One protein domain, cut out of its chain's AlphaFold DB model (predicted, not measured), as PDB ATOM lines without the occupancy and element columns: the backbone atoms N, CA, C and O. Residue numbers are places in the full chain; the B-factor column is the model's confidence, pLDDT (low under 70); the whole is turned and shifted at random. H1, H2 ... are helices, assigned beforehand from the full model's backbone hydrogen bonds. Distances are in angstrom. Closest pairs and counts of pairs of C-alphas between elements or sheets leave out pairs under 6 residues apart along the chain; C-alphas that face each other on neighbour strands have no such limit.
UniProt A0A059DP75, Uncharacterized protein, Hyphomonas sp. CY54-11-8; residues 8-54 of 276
ATOM      1  N   SER A   8     -48.707 -49.667 -26.235       91.81
ATOM      2  CA  SER A   8     -49.997 -48.996 -26.022       91.81
ATOM      3  C   SER A   8     -49.808 -47.562 -25.522       91.81
ATOM      4  O   SER A   8     -50.433 -46.619 -26.010       91.81
ATOM      5  N   ILE A   9     -48.846 -47.378 -24.620       92.12
ATOM      6  CA  ILE A   9     -48.487 -46.068 -24.077       92.12
ATOM      7  C   ILE A   9     -47.816 -45.205 -25.154       92.12
ATOM      8  O   ILE A   9     -48.083 -44.004 -25.231       92.12
ATOM      9  N   ALA A  10     -46.982 -45.792 -26.021       89.12
ATOM     10  CA  ALA A  10     -46.402 -45.070 -27.154       89.12
ATOM     11  C   ALA A  10     -47.485 -44.554 -28.120       89.12
ATOM     12  O   ALA A  10     -47.410 -43.410 -28.570       89.12
ATOM     13  N   GLU A  11     -48.510 -45.357 -28.411       89.94
ATOM     14  CA  GLU A  11     -49.631 -44.953 -29.269       89.94
ATOM     15  C   GLU A  11     -50.435 -43.792 -28.675       89.94
ATOM     16  O   GLU A  11     -50.745 -42.826 -29.380       89.94
ATOM     17  N   ASP A  12     -50.729 -43.835 -27.377       94.00
ATOM     18  CA  ASP A  12     -51.440 -42.748 -26.699       94.00
ATOM     19  C   ASP A  12     -50.632 -41.445 -26.698       94.00
ATOM     20  O   ASP A  12     -51.173 -40.359 -26.946       94.00
ATOM     21  N   GLN A  13     -49.315 -41.542 -26.509       92.94
ATOM     22  CA  GLN A  13     -48.404 -40.404 -26.618       92.94
ATOM     23  C   GLN A  13     -48.355 -39.840 -28.048       92.94
ATOM     24  O   GLN A  13     -48.397 -38.619 -28.222       92.94
ATOM     25  N   ILE A  14     -48.329 -40.694 -29.080       91.12
ATOM     26  CA  ILE A  14     -48.402 -40.266 -30.488       91.12
ATOM     27  C   ILE A  14     -49.701 -39.493 -30.742       91.12
ATOM     28  O   ILE A  14     -49.654 -38.385 -31.283       91.12
ATOM     29  N   ARG A  15     -50.850 -40.011 -30.287       92.25
ATOM     30  CA  ARG A  15     -52.159 -39.342 -30.433       92.25
ATOM     31  C   ARG A  15     -52.209 -37.995 -29.715       92.25
ATOM     32  O   ARG A  15     -52.808 -37.044 -30.222       92.25
ATOM     33  N   ALA A  16     -51.586 -37.889 -28.541       94.00
ATOM     34  CA  ALA A  16     -51.505 -36.633 -27.800       94.00
ATOM     35  C   ALA A  16     -50.692 -35.573 -28.564       94.00
ATOM     36  O   ALA A  16     -51.144 -34.434 -28.703       94.00
ATOM     37  N   VAL A  17     -49.534 -35.951 -29.111       91.75
ATOM     38  CA  VAL A  17     -48.691 -35.064 -29.930       91.75
ATOM     39  C   VAL A  17     -49.416 -34.642 -31.208       91.75
ATOM     40  O   VAL A  17     -49.446 -33.455 -31.540       91.75
ATOM     41  N   GLU A  18     -50.061 -35.585 -31.895       92.56
ATOM     42  CA  GLU A  18     -50.840 -35.314 -33.105       92.56
ATOM     43  C   GLU A  18     -51.947 -34.282 -32.851       92.56
ATOM     44  O   GLU A  18     -52.115 -33.342 -33.635       92.56
ATOM     45  N   ARG A  19     -52.660 -34.399 -31.724       93.38
ATOM     46  CA  ARG A  19     -53.713 -33.453 -31.328       93.38
ATOM     47  C   ARG A  19     -53.184 -32.028 -31.184       93.38
ATOM     48  O   ARG A  19     -53.833 -31.093 -31.647       93.38
ATOM     49  N   VAL A  20     -52.010 -31.851 -30.577       93.69
ATOM     50  CA  VAL A  20     -51.382 -30.529 -30.407       93.69
ATOM     51  C   VAL A  20     -50.991 -29.926 -31.757       93.69
ATOM     52  O   VAL A  20     -51.213 -28.738 -31.986       93.69
ATOM     53  N   ILE A  21     -50.432 -30.733 -32.662       88.06
ATOM     54  CA  ILE A  21     -50.004 -30.284 -33.995       88.06
ATOM     55  C   ILE A  21     -51.218 -29.879 -34.840       88.06
ATOM     56  O   ILE A  21     -51.249 -28.773 -35.385       88.06
ATOM     57  N   ARG A  22     -52.253 -30.727 -34.881       91.62
ATOM     58  CA  ARG A  22     -53.509 -30.435 -35.589       91.62
ATOM     59  C   ARG A  22     -54.244 -29.236 -34.998       91.62
ATOM     60  O   ARG A  22     -54.768 -28.422 -35.751       91.62
ATOM     61  N   GLY A  23     -54.220 -29.070 -33.674       90.50
ATOM     62  CA  GLY A  23     -54.795 -27.909 -32.987       90.50
ATOM     63  C   GLY A  23     -54.166 -26.568 -33.389       90.50
ATOM     64  O   GLY A  23     -54.787 -25.528 -33.204       90.50
ATOM     65  N   ARG A  24     -52.965 -26.581 -33.984       89.94
ATOM     66  CA  ARG A  24     -52.302 -25.398 -34.554       89.94
ATOM     67  C   ARG A  24     -52.502 -25.242 -36.067       89.94
ATOM     68  O   ARG A  24     -51.815 -24.435 -36.683       89.94
ATOM     69  N   GLY A  25     -53.421 -26.000 -36.665       82.25
ATOM     70  CA  GLY A  25     -53.770 -25.898 -38.085       82.25
ATOM     71  C   GLY A  25     -52.859 -26.683 -39.033       82.25
ATOM     72  O   GLY A  25     -52.986 -26.537 -40.246       82.25
ATOM     73  N   PHE A  26     -51.957 -27.523 -38.518       80.62
ATOM     74  CA  PHE A  26     -51.077 -28.349 -39.347       80.62
ATOM     75  C   PHE A  26     -51.668 -29.741 -39.599       80.62
ATOM     76  O   PHE A  26     -52.199 -30.386 -38.694       80.62
ATOM     77  N   THR A  27     -51.505 -30.256 -40.818       82.25
ATOM     78  CA  THR A  27     -51.821 -31.654 -41.137       82.25
ATOM     79  C   THR A  27     -50.720 -32.566 -40.598       82.25
ATOM     80  O   THR A  27     -49.544 -32.380 -40.908       82.25
ATOM     81  N   CYS A  28     -51.096 -33.570 -39.810       83.75
ATOM     82  CA  CYS A  28     -50.180 -34.573 -39.277       83.75
ATOM     83  C   CYS A  28     -50.514 -35.950 -39.866       83.75
ATOM     84  O   CYS A  28     -51.683 -36.260 -40.090       83.75
ATOM     85  N   VAL A  29     -49.486 -36.755 -40.130       82.88
ATOM     86  CA  VAL A  29     -49.610 -38.160 -40.529       82.88
ATOM     87  C   VAL A  29     -48.593 -38.938 -39.696       82.88
ATOM     88  O   VAL A  29     -47.405 -38.610 -39.793       82.88
ATOM     89  N   PRO A  30     -49.020 -39.907 -38.868       83.25
ATOM     90  CA  PRO A  30     -48.092 -40.782 -38.170       83.25
ATOM     91  C   PRO A  30     -47.361 -41.653 -39.197       83.25
ATOM     92  O   PRO A  30     -47.989 -42.352 -39.989       83.25
ATOM     93  N   GLU A  31     -46.033 -41.569 -39.205       84.25
ATOM     94  CA  GLU A  31     -45.196 -42.396 -40.072       84.25
ATOM     95  C   GLU A  31     -45.094 -43.808 -39.490       84.25
ATOM     96  O   GLU A  31     -44.791 -43.968 -38.306       84.25
ATOM     97  N   SER A  32     -45.360 -44.818 -40.317       79.94
ATOM     98  CA  SER A  32     -45.393 -46.227 -39.907       79.94
ATOM     99  C   SER A  32     -44.489 -47.087 -40.782       79.94
ATOM    100  O   SER A  32     -43.597 -47.752 -40.263       79.94
ATOM    101  N   VAL A  33     -44.681 -47.037 -42.102       80.25
ATOM    102  CA  VAL A  33     -43.973 -47.881 -43.078       80.25
ATOM    103  C   VAL A  33     -42.480 -47.578 -43.092       80.25
ATOM    104  O   VAL A  33     -41.682 -48.507 -43.104       80.25
ATOM    105  N   ASN A  34     -42.106 -46.301 -43.029       81.12
ATOM    106  CA  ASN A  34     -40.708 -45.882 -43.058       81.12
ATOM    107  C   ASN A  34     -40.263 -45.306 -41.706       81.12
ATOM    108  O   ASN A  34     -39.529 -44.320 -41.637       81.12
ATOM    109  N   ALA A  35     -40.776 -45.850 -40.598       82.69
ATOM    110  CA  ALA A  35     -40.518 -45.305 -39.265       82.69
ATOM    111  C   ALA A  35     -39.026 -45.353 -38.873       82.69
ATOM    112  O   ALA A  35     -38.558 -44.495 -38.119       82.69
ATOM    113  N   ILE A  36     -38.279 -46.333 -39.392       83.62
ATOM    114  CA  ILE A  36     -36.842 -46.490 -39.136       83.62
ATOM    115  C   ILE A  36     -36.059 -45.419 -39.893       83.62
ATOM    116  O   ILE A  36     -35.256 -44.710 -39.291       83.62
ATOM    117  N   GLU A  37     -36.336 -45.244 -41.181       85.44
ATOM    118  CA  GLU A  37     -35.738 -44.225 -42.039       85.44
ATOM    119  C   GLU A  37     -36.084 -42.828 -41.516       85.44
ATOM    120  O   GLU A  37     -35.201 -42.000 -41.319       85.44
ATOM    121  N   ALA A  38     -37.346 -42.595 -41.146       82.19
ATOM    122  CA  ALA A  38     -37.792 -41.358 -40.510       82.19
ATOM    123  C   ALA A  38     -37.044 -41.032 -39.227       82.19
ATOM    124  O   ALA A  38     -36.814 -39.858 -38.945       82.19
ATOM    125  N   TRP A  39     -36.659 -42.043 -38.449       84.38
ATOM    126  CA  TRP A  39     -35.806 -41.831 -37.294       84.38
ATOM    127  C   TRP A  39     -34.354 -41.554 -37.694       84.38
ATOM    128  O   TRP A  39     -33.779 -40.574 -37.214       84.38
ATOM    129  N   LEU A  40     -33.772 -42.370 -38.574       85.50
ATOM    130  CA  LEU A  40     -32.393 -42.217 -39.041       85.50
ATOM    131  C   LEU A  40     -32.159 -40.837 -39.670       85.50
ATOM    132  O   LEU A  40     -31.174 -40.187 -39.342       85.50
ATOM    133  N   GLY A  41     -33.110 -40.322 -40.453       80.62
ATOM    134  CA  GLY A  41     -33.048 -38.989 -41.059       80.62
ATOM    135  C   GLY A  41     -33.117 -37.821 -40.063       80.62
ATOM    136  O   GLY A  41     -32.914 -36.674 -40.456       80.62
ATOM    137  N   THR A  42     -33.386 -38.073 -38.774       78.81
ATOM    138  CA  THR A  42     -33.231 -37.051 -37.719       78.81
ATOM    139  C   THR A  42     -31.801 -36.943 -37.188       78.81
ATOM    140  O   THR A  42     -31.505 -36.009 -36.441       78.81
ATOM    141  N   LEU A  43     -30.910 -37.877 -37.546       80.62
ATOM    142  CA  LEU A  43     -29.520 -37.875 -37.102       80.62
ATOM    143  C   LEU A  43     -28.694 -36.871 -37.925       80.62
ATOM    144  O   LEU A  43     -28.734 -36.902 -39.158       80.62
ATOM    145  N   PRO A  44     -27.909 -35.987 -37.281       72.38
ATOM    146  CA  PRO A  44     -27.022 -35.076 -37.995       72.38
ATOM    147  C   PRO A  44     -26.049 -35.839 -38.909       72.38
ATOM    148  O   PRO A  44     -25.302 -36.693 -38.440       72.38
ATOM    149  N   GLY A  45     -26.047 -35.512 -40.205       73.38
ATOM    150  CA  GLY A  45     -25.173 -36.133 -41.209       73.38
ATOM    151  C   GLY A  45     -25.777 -37.320 -41.971       73.38
ATOM    152  O   GLY A  45     -25.202 -37.723 -42.979       73.38
ATOM    153  N   GLU A  46     -26.944 -37.834 -41.568       77.25
ATOM    154  CA  GLU A  46     -27.635 -38.937 -42.251       77.25
ATOM    155  C   GLU A  46     -28.592 -38.405 -43.333       77.25
ATOM    156  O   GLU A  46     -29.790 -38.213 -43.121       77.25
ATOM    157  N   ALA A  47     -28.040 -38.102 -44.510       69.88
ATOM    158  CA  ALA A  47     -28.791 -37.499 -45.615       69.88
ATOM    159  C   ALA A  47     -29.616 -38.504 -46.445       69.88
ATOM    160  O   ALA A  47     -30.504 -38.085 -47.195       69.88
ATOM    161  N   TYR A  48     -29.339 -39.810 -46.340       76.25
ATOM    162  CA  TYR A  48     -29.966 -40.829 -47.187       76.25
ATOM    163  C   TYR A  48     -31.312 -41.301 -46.643       76.25
ATOM    164  O   TYR A  48     -32.225 -41.560 -47.424       76.25
ATOM    165  N   ALA A  49     -31.478 -41.346 -45.322       81.06
ATOM    166  CA  ALA A  49     -32.700 -41.834 -44.683       81.06
ATOM    167  C   ALA A  49     -33.876 -40.829 -44.673       81.06
ATOM    168  O   ALA A  49     -34.840 -40.985 -43.924       81.06
ATOM    169  N   ASN A  50     -33.844 -39.778 -45.497       71.69
ATOM    170  CA  ASN A  50     -34.932 -38.805 -45.549       71.69
ATOM    171  C   ASN A  50     -36.186 -39.383 -46.242       71.69
ATOM    172  O   ASN A  50     -36.316 -39.355 -47.463       71.69
ATOM    173  N   VAL A  51     -37.149 -39.826 -45.434       71.00
ATOM    174  CA  VAL A  51     -38.498 -40.305 -45.813       71.00
ATOM    175  C   VAL A  51     -39.311 -39.364 -46.687       71.00
ATOM    176  O   VAL A  51     -40.231 -39.795 -47.381       71.00
ATOM    177  N   ARG A  52     -39.016 -38.066 -46.637       64.44
ATOM    178  CA  ARG A  52     -39.673 -37.057 -47.459       64.44
ATOM    179  C   ARG A  52     -38.596 -36.305 -48.212       64.44
ATOM    180  O   ARG A  52     -38.225 -35.193 -47.846       64.44
ATOM    181  N   GLN A  53     -38.130 -36.914 -49.294       65.44
ATOM    182  CA  GLN A  53     -37.545 -36.189 -50.412       65.44
ATOM    183  C   GLN A  53     -38.693 -35.772 -51.340       65.44
ATOM    184  O   GLN A  53     -39.005 -36.503 -52.283       65.44
ATOM    185  N   PRO A  54     -39.392 -34.640 -51.113       59.75
ATOM    186  CA  PRO A  54     -40.135 -34.066 -52.217       59.75
ATOM    187  C   PRO A  54     -39.115 -33.849 -53.334       59.75
ATOM    188  O   PRO A  54     -38.050 -33.274 -53.093       59.75
TER     189      PRO A  54
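What this domain is: This is residues 8 to 54 of the 276 residues of an uncharacterized protein of Hyphomonas sp. CY54-11-8 (UniProt A0A059DP75). One long straight helix, H1, stands at one side of the model, and a long strung-out link, residues 24 to 34, crosses over to a short helix, H2, at the other side, where the final stretch, residues 41 to 54, loops out and folds back toward H2. The space between the two helices is open. The printed part has 47 residues with two named helices, H1 then H2 along the chain, and no named strand; the class is all helix, with 22 of the 47 residues, under half, in named elements. The whole is loose, with a radius of gyration of the C-alphas of 12.5 A, and it spans 30 by 26 by 19 A.

How they stand to each other: Start with H1, residues 8 to 23, then follow the long link of 11 residues to H2, residues 35 to 40. H1 and H2 are apart, with no C-alpha of the one within 8 A of the other. Look at the backbone N and O atoms of H1 and H2: in both, every O i to N i+4 pair is within hydrogen-bond range.

Where its parts are: Find C-alpha 8 at (-49.997, -48.996, -26.022); from there H1 runs 22.7 A to C-alpha 23 at (-54.795, -27.909, -32.987). H2 begins at C-alpha 35 and ends at C-alpha 40, at (-32.393, -42.217, -39.041).

The domain as a whole: The two C-alphas farthest apart are those of Gly 23 and Gly 45, at 31.8 A. The printed part has no cut, and its one link between helices is long. In the B-factor column, the mean pLDDT of the printed part is 83.1; look for values under 70 at residue 47 and residues 52 to 54.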